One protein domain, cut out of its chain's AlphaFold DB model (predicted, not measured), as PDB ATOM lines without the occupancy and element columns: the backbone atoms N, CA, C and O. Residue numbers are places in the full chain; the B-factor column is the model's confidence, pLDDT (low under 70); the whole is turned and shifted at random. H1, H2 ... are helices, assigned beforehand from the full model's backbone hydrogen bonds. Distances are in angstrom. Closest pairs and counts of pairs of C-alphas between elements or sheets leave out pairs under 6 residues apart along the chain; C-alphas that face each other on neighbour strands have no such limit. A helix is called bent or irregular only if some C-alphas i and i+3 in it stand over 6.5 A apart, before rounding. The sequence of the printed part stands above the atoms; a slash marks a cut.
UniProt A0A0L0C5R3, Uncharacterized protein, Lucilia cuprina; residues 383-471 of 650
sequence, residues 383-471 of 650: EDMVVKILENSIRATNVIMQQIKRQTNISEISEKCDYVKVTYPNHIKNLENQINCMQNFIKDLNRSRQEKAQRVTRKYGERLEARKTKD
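What this domain is: This is residues 383 to 471 of the 650 residues of an uncharacterized protein of Lucilia cuprina (UniProt A0A0L0C5R3). One very long helix, H3, makes most of the length of the printed part, and a second helix, H1, runs loosely beside its first half in the same direction, with its first residues reaching past the first end of H3. Between them the chain folds back through residues 409 to 426, a returning stretch that holds the short helix H2, while residues 446 to 471 of H3 stick out as a bare straight arm that makes much of the length. The printed part has 89 residues, with three named helices in the order H1, H2, H3 and no named strand, and its class is all helix. It is extended, with a radius of gyration of the C-alphas of 20.9 A, and spans 76 by 22 by 19 A.

Where its parts are: The printed part begins with H1, residues 383 to 408, which starts at C-alpha 383 at (181.521, 175.272, 146.504) and covers 37.6 A from first to last C-alpha. A tight link of 4 residues leads to H2, residues 413 to 417, 6.8 A long. H2 is neither bent nor irregular, but only just: C-alphas 413 and 416 are 6.1 A apart. A short link of 9 residues follows. H3, residues 427 to 471, begins at C-alpha 427 at (176.719, 167.183, 135.708) and ends 66.6 A away at C-alpha 471 at (142.139, 186.014, 82.042). It too is neither bent nor irregular, but only just, with C-alphas 468 and 471 6.2 A apart.

How they stand to each other: H1 and H3 run the same way at a shallow tilt of 23 degrees. They are close but not clearly touching, and their closest C-alphas, those of Ile 394 and Leu 431, are 7.2 A apart. H1 and H2 are also close but not clearly touching, with the closest C-alphas, those of Lys 405 and Ile 413, 7.1 A apart. H2 and H3 only just touch, with 3 pairs of C-alphas within 8 A; the closest are those of Cys 417 and Cys 437, 6.1 A apart. H3 touches H2 with residues 434 to 437 alone. In H1 every O i to N i+4 pair is within hydrogen-bond range; in H3 39 of 41 are, and in H2 0 of 1, beside 1 of 2 O i to N i+3 pairs.

The domain as a whole: The outline is a rod, and the two C-alphas farthest apart are those of Glu 383 and Asp 471, 76.3 A. Residues 446 to 471, which belong to H3, stand free; the body without them has 63 residues and spans 39 by 19 by 17 A. The printed part has no cut, and neither link is long. The mean pLDDT of the printed part is 80.5, and it is under 70 at residues 411 to 416, 418 to 425 and 470 to 471.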
ATOM      1  N   GLU A 383     181.864 176.370 147.419       81.25
ATOM      2  CA  GLU A 383     181.521 175.272 146.504       81.25
ATOM      3  C   GLU A 383     180.005 175.020 146.495       81.25
ATOM      4  O   GLU A 383     179.412 174.806 145.430       81.25
ATOM      5  N   ASP A 384     179.352 175.179 147.649       80.31
ATOM      6  CA  ASP A 384     177.898 175.065 147.793       80.31
ATOM      7  C   ASP A 384     177.152 176.130 146.971       80.31
ATOM      8  O   ASP A 384     176.083 175.869 146.402       80.31
ATOM      9  N   MET A 385     177.725 177.330 146.833       79.00
ATOM     10  CA  MET A 385     177.155 178.389 146.000       79.00
ATOM     11  C   MET A 385     177.239 178.025 144.514       79.00
ATOM     12  O   MET A 385     176.272 178.242 143.778       79.00
ATOM     13  N   VAL A 386     178.352 177.432 144.070       79.69
ATOM     14  CA  VAL A 386     178.523 176.984 142.677       79.69
ATOM     15  C   VAL A 386     177.550 175.850 142.349       79.69
ATOM     16  O   VAL A 386     176.874 175.903 141.315       79.69
ATOM     17  N   VAL A 387     177.395 174.876 143.251       80.56
ATOM     18  CA  VAL A 387     176.421 173.781 143.106       80.56
ATOM     19  C   VAL A 387     174.996 174.332 143.017       80.56
ATOM     20  O   VAL A 387     174.251 173.981 142.098       80.56
ATOM     21  N   LYS A 388     174.626 175.276 143.888       80.69
ATOM     22  CA  LYS A 388     173.292 175.897 143.884       80.69
ATOM     23  C   LYS A 388     173.016 176.709 142.615       80.69
ATOM     24  O   LYS A 388     171.892 176.695 142.101       80.69
ATOM     25  N   ILE A 389     174.020 177.406 142.078       78.69
ATOM     26  CA  ILE A 389     173.915 178.109 140.789       78.69
ATOM     27  C   ILE A 389     173.668 177.103 139.656       78.69
ATOM     28  O   ILE A 389     172.765 177.312 138.837       78.69
ATOM     29  N   LEU A 390     174.413 175.994 139.633       77.38
ATOM     30  CA  LEU A 390     174.254 174.944 138.627       77.38
ATOM     31  C   LEU A 390     172.869 174.286 138.708       77.38
ATOM     32  O   LEU A 390     172.191 174.183 137.684       77.38
ATOM     33  N   GLU A 391     172.386 173.936 139.897       78.94
ATOM     34  CA  GLU A 391     171.039 173.377 140.073       78.94
ATOM     35  C   GLU A 391     169.937 174.328 139.594       78.94
ATOM     36  O   GLU A 391     169.019 173.915 138.875       78.94
ATOM     37  N   ASN A 392     170.035 175.614 139.941       81.00
ATOM     38  CA  ASN A 392     169.071 176.620 139.500       81.00
ATOM     39  C   ASN A 392     169.097 176.803 137.978       81.00
ATOM     40  O   ASN A 392     168.039 176.938 137.357       81.00
ATOM     41  N   SER A 393     170.280 176.742 137.359       78.75
ATOM     42  CA  SER A 393     170.422 176.811 135.902       78.75
ATOM     43  C   SER A 393     169.770 175.609 135.198       78.75
ATOM     44  O   SER A 393     169.062 175.783 134.199       78.75
ATOM     45  N   ILE A 394     169.904 174.401 135.764       79.06
ATOM     46  CA  ILE A 394     169.264 173.177 135.260       79.06
ATOM     47  C   ILE A 394     167.741 173.289 135.389       79.06
ATOM     48  O   ILE A 394     167.013 173.019 134.429       79.06
ATOM     49  N   ARG A 395     167.237 173.742 136.547       79.94
ATOM     50  CA  ARG A 395     165.793 173.943 136.767       79.94
ATOM     51  C   ARG A 395     165.210 174.958 135.783       79.94
ATOM     52  O   ARG A 395     164.186 174.670 135.163       79.94
ATOM     53  N   ALA A 396     165.875 176.095 135.581       78.75
ATOM     54  CA  ALA A 396     165.447 177.112 134.619       78.75
ATOM     55  C   ALA A 396     165.413 176.566 133.179       78.75
ATOM     56  O   ALA A 396     164.430 176.757 132.459       78.75
ATOM     57  N   THR A 397     166.443 175.815 132.783       79.69
ATOM     58  CA  THR A 397     166.523 175.171 131.461       79.69
ATOM     59  C   THR A 397     165.379 174.172 131.254       79.69
ATOM     60  O   THR A 397     164.751 174.152 130.192       79.69
ATOM     61  N   ASN A 398     165.032 173.399 132.286       78.38
ATOM     62  CA  ASN A 398     163.909 172.461 132.246       78.38
ATOM     63  C   ASN A 398     162.554 173.167 132.088       78.38
ATOM     64  O   ASN A 398     161.718 172.707 131.308       78.38
ATOM     65  N   VAL A 399     162.339 174.298 132.770       82.62
ATOM     66  CA  VAL A 399     161.112 175.101 132.618       82.62
ATOM     67  C   VAL A 399     160.987 175.642 131.191       82.62
ATOM     68  O   VAL A 399     159.937 175.484 130.563       82.62
ATOM     69  N   ILE A 400     162.070 176.201 130.639       79.88
ATOM     70  CA  ILE A 400     162.104 176.691 129.250       79.88
ATOM     71  C   ILE A 400     161.782 175.550 128.277       79.88
ATOM     72  O   ILE A 400     160.956 175.717 127.378       79.88
ATOM     73  N   MET A 401     162.370 174.369 128.483       77.75
ATOM     74  CA  MET A 401     162.105 173.196 127.651       77.75
ATOM     75  C   MET A 401     160.632 172.769 127.707       77.75
ATOM     76  O   MET A 401     160.027 172.494 126.669       77.75
ATOM     77  N   GLN A 402     160.020 172.739 128.893       81.38
ATOM     78  CA  GLN A 402     158.597 172.417 129.029       81.38
ATOM     79  C   GLN A 402     157.706 173.448 128.332       81.38
ATOM     80  O   GLN A 402     156.721 173.075 127.689       81.38
ATOM     81  N   GLN A 403     158.049 174.733 128.410       81.62
ATOM     82  CA  GLN A 403     157.300 175.789 127.737       81.62
ATOM     83  C   GLN A 403     157.405 175.677 126.213       81.62
ATOM     84  O   GLN A 403     156.390 175.776 125.520       81.62
ATOM     85  N   ILE A 404     158.598 175.379 125.695       79.19
ATOM     86  CA  ILE A 404     158.808 175.078 124.277       79.19
ATOM     87  C   ILE A 404     157.954 173.871 123.861       79.19
ATOM     88  O   ILE A 404     157.207 173.979 122.888       79.19
ATOM     89  N   LYS A 405     157.976 172.768 124.629       79.00
ATOM     90  CA  LYS A 405     157.146 171.572 124.371       79.00
ATOM     91  C   LYS A 405     155.656 171.929 124.270       79.00
ATOM     92  O   LYS A 405     155.001 171.527 123.306       79.00
ATOM     93  N   ARG A 406     155.137 172.731 125.211       80.88
ATOM     94  CA  ARG A 406     153.733 173.193 125.216       80.88
ATOM     95  C   ARG A 406     153.394 174.040 123.988       80.88
ATOM     96  O   ARG A 406     152.327 173.860 123.411       80.88
ATOM     97  N   GLN A 407     154.288 174.936 123.571       79.19
ATOM     98  CA  GLN A 407     154.036 175.842 122.445       79.19
ATOM     99  C   GLN A 407     154.148 175.163 121.079       79.19
ATOM    100  O   GLN A 407     153.466 175.563 120.137       79.19
ATOM    101  N   THR A 408     155.018 174.161 120.930       78.25
ATOM    102  CA  THR A 408     155.263 173.567 119.612       78.25
ATOM    103  C   THR A 408     154.295 172.445 119.250       78.25
ATOM    104  O   THR A 408     154.185 172.132 118.070       78.25
ATOM    105  N   ASN A 409     153.562 171.867 120.213       75.75
ATOM    106  CA  ASN A 409     152.672 170.710 120.003       75.75
ATOM    107  C   ASN A 409     153.379 169.524 119.298       75.75
ATOM    108  O   ASN A 409     152.760 168.743 118.579       75.75
ATOM    109  N   ILE A 410     154.705 169.422 119.465       70.12
ATOM    110  CA  ILE A 410     155.546 168.364 118.896       70.12
ATOM    111  C   ILE A 410     155.829 167.377 120.029       70.12
ATOM    112  O   ILE A 410     156.679 167.624 120.884       70.12
ATOM    113  N   SER A 411     155.104 166.261 120.039       64.75
ATOM    114  CA  SER A 411     155.348 165.138 120.952       64.75
ATOM    115  C   SER A 411     156.686 164.431 120.680       64.75
ATOM    116  O   SER A 411     157.259 163.848 121.594       64.75
ATOM    117  N   GLU A 412     157.244 164.559 119.468       62.12
ATOM    118  CA  GLU A 412     158.531 163.959 119.060       62.12
ATOM    119  C   GLU A 412     159.769 164.547 119.770       62.12
ATOM    120  O   GLU A 412     160.869 164.019 119.628       62.12
ATOM    121  N   ILE A 413     159.627 165.629 120.548       58.72
ATOM    122  CA  ILE A 413     160.756 166.255 121.266       58.72
ATOM    123  C   ILE A 413     161.233 165.385 122.432       58.72
ATOM    124  O   ILE A 413     162.401 165.475 122.808       58.72
ATOM    125  N   SER A 414     160.348 164.570 123.021       55.53
ATOM    126  CA  SER A 414     160.686 163.795 124.220       55.53
ATOM    127  C   SER A 414     161.843 162.839 123.942       55.53
ATOM    128  O   SER A 414     162.904 162.979 124.535       55.53
ATOM    129  N   GLU A 415     161.728 161.981 122.932       62.41
ATOM    130  CA  GLU A 415     162.646 160.844 122.793       62.41
ATOM    131  C   GLU A 415     164.106 161.217 122.488       62.41
ATOM    132  O   GLU A 415     165.004 160.425 122.760       62.41
ATOM    133  N   LYS A 416     164.381 162.408 121.934       65.06
ATOM    134  CA  LYS A 416     165.743 162.781 121.499       65.06
ATOM    135  C   LYS A 416     166.549 163.585 122.512       65.06
ATOM    136  O   LYS A 416     167.772 163.589 122.416       65.06
ATOM    137  N   CYS A 417     165.891 164.263 123.450       76.00
ATOM    138  CA  CYS A 417     166.563 165.026 124.506       76.00
ATOM    139  C   CYS A 417     166.231 164.480 125.904       76.00
ATOM    140  O   CYS A 417     166.424 165.197 126.888       76.00
ATOM    141  N   ASP A 418     165.681 163.263 125.999       66.12
ATOM    142  CA  ASP A 418     165.275 162.706 127.282       66.12
ATOM    143  C   ASP A 418     166.482 162.400 128.176       66.12
ATOM    144  O   ASP A 418     167.564 161.980 127.764       66.12
ATOM    145  N   TYR A 419     166.252 162.727 129.438       63.38
ATOM    146  CA  TYR A 419     167.224 162.930 130.494       63.38
ATOM    147  C   TYR A 419     167.976 161.632 130.820       63.38
ATOM    148  O   TYR A 419     167.373 160.660 131.278       63.38
ATOM    149  N   VAL A 420     169.305 161.617 130.682       63.53
ATOM    150  CA  VAL A 420     170.117 160.607 131.378       63.53
ATOM    151  C   VAL A 420     170.137 161.012 132.850       63.53
ATOM    152  O   VAL A 420     170.598 162.109 133.173       63.53
ATOM    153  N   LYS A 421     169.591 160.158 133.733       64.12
ATOM    154  CA  LYS A 421     169.623 160.356 135.194       64.12
ATOM    155  C   LYS A 421     171.036 160.756 135.611       64.12
ATOM    156  O   LYS A 421     171.992 160.032 135.350       64.12
ATOM    157  N   VAL A 422     171.146 161.934 136.214       62.81
ATOM    158  CA  VAL A 422     172.433 162.550 136.509       62.81
ATOM    159  C   VAL A 422     173.041 161.850 137.722       62.81
ATOM    160  O   VAL A 422     172.466 161.878 138.807       62.81
ATOM    161  N   THR A 423     174.190 161.211 137.532       67.00
ATOM    162  CA  THR A 423     175.081 160.768 138.607       67.00
ATOM    163  C   THR A 423     176.308 161.679 138.629       67.00
ATOM    164  O   THR A 423     176.926 161.932 137.586       67.00
ATOM    165  N   TYR A 424     176.668 162.190 139.812       68.81
ATOM    166  CA  TYR A 424     177.964 162.845 140.033       68.81
ATOM    167  C   TYR A 424     179.072 161.874 139.590       68.81
ATOM    168  O   TYR A 424     178.986 160.697 139.953       68.81
ATOM    169  N   PRO A 425     180.058 162.290 138.763       69.88
ATOM    170  CA  PRO A 425     180.530 163.657 138.496       69.88
ATOM    171  C   PRO A 425     180.154 164.243 137.111       69.88
ATOM    172  O   PRO A 425     180.746 165.220 136.660       69.88
ATOM    173  N   ASN A 426     179.163 163.695 136.401       82.06
ATOM    174  CA  ASN A 426     178.907 164.051 134.992       82.06
ATOM    175  C   ASN A 426     177.949 165.245 134.769       82.06
ATOM    176  O   ASN A 426     177.417 165.406 133.668       82.06
ATOM    177  N   HIS A 427     177.716 166.097 135.775       79.06
ATOM    178  CA  HIS A 427     176.719 167.183 135.708       79.06
ATOM    179  C   HIS A 427     177.003 168.197 134.589       79.06
ATOM    180  O   HIS A 427     176.088 168.559 133.852       79.06
ATOM    181  N   ILE A 428     178.266 168.599 134.410       81.50
ATOM    182  CA  ILE A 428     178.659 169.594 133.398       81.50
ATOM    183  C   ILE A 428     178.449 169.045 131.985       81.50
ATOM    184  O   ILE A 428     177.763 169.665 131.179       81.50
ATOM    185  N   LYS A 429     178.942 167.831 131.704       82.75
ATOM    186  CA  LYS A 429     178.755 167.179 130.396       82.75
ATOM    187  C   LYS A 429     177.276 166.966 130.068       82.75
ATOM    188  O   LYS A 429     176.877 167.080 128.912       82.75
ATOM    189  N   ASN A 430     176.448 166.670 131.072       82.62
ATOM    190  CA  ASN A 430     175.009 166.518 130.867       82.62
ATOM    191  C   ASN A 430     174.337 167.866 130.541       82.62
ATOM    192  O   ASN A 430     173.539 167.939 129.610       82.62
ATOM    193  N   LEU A 431     174.730 168.946 131.228       81.19
ATOM    194  CA  LEU A 431     174.275 170.308 130.929       81.19
ATOM    195  C   LEU A 431     174.676 170.739 129.507       81.19
ATOM    196  O   LEU A 431     173.840 171.232 128.750       81.19
ATOM    197  N   GLU A 432     175.929 170.505 129.114       84.19
ATOM    198  CA  GLU A 432     176.421 170.793 127.761       84.19
ATOM    199  C   GLU A 432     175.639 170.016 126.697       84.19
ATOM    200  O   GLU A 432     175.201 170.592 125.698       84.19
ATOM    201  N   ASN A 433     175.397 168.723 126.924       86.56
ATOM    202  CA  ASN A 433     174.586 167.898 126.031       86.56
ATOM    203  C   ASN A 433     173.142 168.406 125.939       86.56
ATOM    204  O   ASN A 433     172.592 168.484 124.837       86.56
ATOM    205  N   GLN A 434     172.542 168.813 127.060       83.50
ATOM    206  CA  GLN A 434     171.188 169.366 127.098       83.50
ATOM    207  C   GLN A 434     171.094 170.680 126.308       83.50
ATOM    208  O   GLN A 434     170.166 170.870 125.514       83.50
ATOM    209  N   ILE A 435     172.084 171.559 126.459       84.19
ATOM    210  CA  ILE A 435     172.164 172.825 125.725       84.19
ATOM    211  C   ILE A 435     172.378 172.584 124.234       84.19
ATOM    212  O   ILE A 435     171.691 173.190 123.409       84.19
ATOM    213  N   ASN A 436     173.271 171.666 123.868       87.56
ATOM    214  CA  ASN A 436     173.485 171.290 122.474       87.56
ATOM    215  C   ASN A 436     172.206 170.703 121.851       87.56
ATOM    216  O   ASN A 436     171.855 171.055 120.720       87.56
ATOM    217  N   CYS A 437     171.457 169.885 122.601       88.75
ATOM    218  CA  CYS A 437     170.157 169.366 122.169       88.75
ATOM    219  C   CYS A 437     169.153 170.504 121.922       88.75
ATOM    220  O   CYS A 437     168.531 170.562 120.858       88.75
ATOM    221  N   MET A 438     169.063 171.474 122.842       81.88
ATOM    222  CA  MET A 438     168.216 172.666 122.683       81.88
ATOM    223  C   MET A 438     168.586 173.503 121.460       81.88
ATOM    224  O   MET A 438     167.709 173.921 120.705       81.88
ATOM    225  N   GLN A 439     169.876 173.752 121.245       86.06
ATOM    226  CA  GLN A 439     170.339 174.548 120.110       86.06
ATOM    227  C   GLN A 439     170.010 173.877 118.775       86.06
ATOM    228  O   GLN A 439     169.564 174.549 117.842       86.06
ATOM    229  N   ASN A 440     170.195 172.560 118.679       88.50
ATOM    230  CA  ASN A 440     169.836 171.802 117.481       88.50
ATOM    231  C   ASN A 440     168.325 171.818 117.244       88.50
ATOM    232  O   ASN A 440     167.881 172.072 116.126       88.50
ATOM    233  N   PHE A 441     167.534 171.680 118.305       85.50
ATOM    234  CA  PHE A 441     166.083 171.763 118.208       85.50
ATOM    235  C   PHE A 441     165.595 173.141 117.721       85.50
ATOM    236  O   PHE A 441     164.741 173.232 116.837       85.50
ATOM    237  N   ILE A 442     166.170 174.233 118.234       82.44
ATOM    238  CA  ILE A 442     165.843 175.594 117.779       82.44
ATOM    239  C   ILE A 442     166.218 175.784 116.303       82.44
ATOM    240  O   ILE A 442     165.453 176.385 115.542       82.44
ATOM    241  N   LYS A 443     167.362 175.239 115.866       88.19
ATOM    242  CA  LYS A 443     167.758 175.245 114.448       88.19
ATOM    243  C   LYS A 443     166.742 174.497 113.578       88.19
ATOM    244  O   LYS A 443     166.331 175.037 112.549       88.19
ATOM    245  N   ASP A 444     166.285 173.325 114.009       87.88
ATOM    246  CA  ASP A 444     165.293 172.525 113.280       87.88
ATOM    247  C   ASP A 444     163.922 173.210 113.215       87.88
ATOM    248  O   ASP A 444     163.287 173.241 112.155       87.88
ATOM    249  N   LEU A 445     163.480 173.850 114.303       86.56
ATOM    250  CA  LEU A 445     162.266 174.669 114.304       86.56
ATOM    251  C   LEU A 445     162.356 175.834 113.320       86.56
ATOM    252  O   LEU A 445     161.413 176.083 112.562       86.56
ATOM    253  N   ASN A 446     163.481 176.548 113.324       86.44
ATOM    254  CA  ASN A 446     163.704 177.665 112.411       86.44
ATOM    255  C   ASN A 446     163.713 177.187 110.957       86.44
ATOM    256  O   ASN A 446     163.066 177.808 110.109       86.44
ATOM    257  N   ARG A 447     164.343 176.040 110.679       92.81
ATOM    258  CA  ARG A 447     164.310 175.400 109.361       92.81
ATOM    259  C   ARG A 447     162.887 175.013 108.949       92.81
ATOM    260  O   ARG A 447     162.456 175.374 107.858       92.81
ATOM    261  N   SER A 448     162.119 174.372 109.829       91.81
ATOM    262  CA  SER A 448     160.722 173.994 109.564       91.81
ATOM    263  C   SER A 448     159.834 175.214 109.285       91.81
ATOM    264  O   SER A 448     159.022 175.209 108.354       91.81
ATOM    265  N   ARG A 449     160.014 176.309 110.039       88.94
ATOM    266  CA  ARG A 449     159.313 177.584 109.800       88.94
ATOM    267  C   ARG A 449     159.694 178.197 108.453       88.94
ATOM    268  O   ARG A 449     158.803 178.628 107.720       88.94
ATOM    269  N   GLN A 450     160.979 178.189 108.096       91.81
ATOM    270  CA  GLN A 450     161.449 178.661 106.792       91.81
ATOM    271  C   GLN A 450     160.887 177.816 105.641       91.81
ATOM    272  O   GLN A 450     160.389 178.376 104.664       91.81
ATOM    273  N   GLU A 451     160.877 176.488 105.763       94.19
ATOM    274  CA  GLU A 451     160.301 175.592 104.755       94.19
ATOM    275  C   GLU A 451     158.787 175.812 104.594       94.19
ATOM    276  O   GLU A 451     158.278 175.852 103.470       94.19
ATOM    277  N   LYS A 452     158.048 176.021 105.694       93.75
ATOM    278  CA  LYS A 452     156.621 176.389 105.640       93.75
ATOM    279  C   LYS A 452     156.414 177.730 104.934       93.75
ATOM    280  O   LYS A 452     155.556 177.812 104.054       93.75
ATOM    281  N   ALA A 453     157.217 178.746 105.251       90.62
ATOM    282  CA  ALA A 453     157.156 180.048 104.587       90.62
ATOM    283  C   ALA A 453     157.435 179.929 103.077       90.62
ATOM    284  O   ALA A 453     156.669 180.454 102.269       90.62
ATOM    285  N   GLN A 454     158.452 179.156 102.684       94.88
ATOM    286  CA  GLN A 454     158.778 178.891 101.278       94.88
ATOM    287  C   GLN A 454     157.665 178.132 100.539       94.88
ATOM    288  O   GLN A 454     157.372 178.413  99.377       94.88
ATOM    289  N   ARG A 455     156.995 177.175 101.195       94.88
ATOM    290  CA  ARG A 455     155.837 176.479 100.603       94.88
ATOM    291  C   ARG A 455     154.666 177.429 100.374       94.88
ATOM    292  O   ARG A 455     153.974 177.309  99.363       94.88
ATOM    293  N   VAL A 456     154.433 178.357 101.299       94.00
ATOM    294  CA  VAL A 456     153.378 179.367 101.173       94.00
ATOM    295  C   VAL A 456     153.693 180.316 100.018       94.00
ATOM    296  O   VAL A 456     152.848 180.476  99.136       94.00
ATOM    297  N   THR A 457     154.906 180.869  99.949       91.31
ATOM    298  CA  THR A 457     155.309 181.757  98.845       91.31
ATOM    299  C   THR A 457     155.254 181.048  97.493       91.31
ATOM    300  O   THR A 457     154.718 181.613  96.539       91.31
ATOM    301  N   ARG A 458     155.680 179.780  97.414       94.50
ATOM    302  CA  ARG A 458     155.557 178.966  96.195       94.50
ATOM    303  C   ARG A 458     154.100 178.763  95.772       94.50
ATOM    304  O   ARG A 458     153.775 178.991  94.610       94.50
ATOM    305  N   LYS A 459     153.201 178.424  96.704       94.25
ATOM    306  CA  LYS A 459     151.758 178.297  96.416       94.25
ATOM    307  C   LYS A 459     151.136 179.615  95.948       94.25
ATOM    308  O   LYS A 459     150.265 179.599  95.078       94.25
ATOM    309  N   TYR A 460     151.552 180.750  96.512       91.62
ATOM    310  CA  TYR A 460     151.097 182.065  96.052       91.62
ATOM    311  C   TYR A 460     151.626 182.394  94.651       91.62
ATOM    312  O   TYR A 460     150.841 182.843  93.816       91.62
ATOM    313  N   GLY A 461     152.896 182.096  94.363       93.44
ATOM    314  CA  GLY A 461     153.485 182.249  93.030       93.44
ATOM    315  C   GLY A 461     152.770 181.404  91.972       93.44
ATOM    316  O   GLY A 461     152.339 181.930  90.949       93.44
ATOM    317  N   GLU A 462     152.531 180.122  92.254       92.75
ATOM    318  CA  GLU A 462     151.799 179.214  91.358       92.75
ATOM    319  C   GLU A 462     150.351 179.681  91.117       92.75
ATOM    320  O   GLU A 462     149.854 179.627  89.990       92.75
ATOM    321  N   ARG A 463     149.669 180.215  92.143       88.69
ATOM    322  CA  ARG A 463     148.326 180.810  91.992       88.69
ATOM    323  C   ARG A 463     148.339 182.080  91.145       88.69
ATOM    324  O   ARG A 463     147.375 182.317  90.414       88.69
ATOM    325  N   LEU A 464     149.386 182.897  91.246       86.88
ATOM    326  CA  LEU A 464     149.531 184.111  90.447       86.88
ATOM    327  C   LEU A 464     149.737 183.764  88.965       86.88
ATOM    328  O   LEU A 464     149.043 184.308  88.106       86.88
ATOM    329  N   GLU A 465     150.606 182.796  88.671       86.06
ATOM    330  CA  GLU A 465     150.839 182.301  87.307       86.06
ATOM    331  C   GLU A 465     149.593 181.611  86.718       86.06
ATOM    332  O   GLU A 465     149.217 181.846  85.566       86.06
ATOM    333  N   ALA A 466     148.850 180.850  87.528       83.81
ATOM    334  CA  ALA A 466     147.576 180.263  87.107       83.81
ATOM    335  C   ALA A 466     146.493 181.318  86.788       83.81
ATOM    336  O   ALA A 466     145.628 181.075  85.944       83.81
ATOM    337  N   ARG A 467     146.523 182.492  87.436       82.19
ATOM    338  CA  ARG A 467     145.615 183.613  87.120       82.19
ATOM    339  C   ARG A 467     146.027 184.340  85.841       82.19
ATOM    340  O   ARG A 467     145.158 184.670  85.036       82.19
ATOM    341  N   LYS A 468     147.332 184.512  85.598       79.31
ATOM    342  CA  LYS A 468     147.836 185.116  84.352       79.31
ATOM    343  C   LYS A 468     147.411 184.333  83.106       79.31
ATOM    344  O   LYS A 468     147.130 184.934  82.077       79.31
ATOM    345  N   THR A 469     147.310 183.008  83.188       73.81
ATOM    346  CA  THR A 469     146.990 182.164  82.022       73.81
ATOM    347  C   THR A 469     145.497 182.071  81.682       73.81
ATOM    348  O   THR A 469     145.168 181.694  80.555       73.81
ATOM    349  N   LYS A 470     144.584 182.431  82.600       69.88
ATOM    350  CA  LYS A 470     143.129 182.305  82.375       69.88
ATOM    351  C   LYS A 470     142.441 183.580  81.884       69.88
ATOM    352  O   LYS A 470     141.569 183.465  81.029       69.88
ATOM    353  N   ASP A 471     142.874 184.764  82.321       59.56
ATOM    354  CA  ASP A 471     142.139 186.014  82.042       59.56
ATOM    355  C   ASP A 471     142.816 186.956  81.027       59.56
ATOM    356  O   ASP A 471     142.223 187.947  80.603       59.56
TER     357      ASP A 471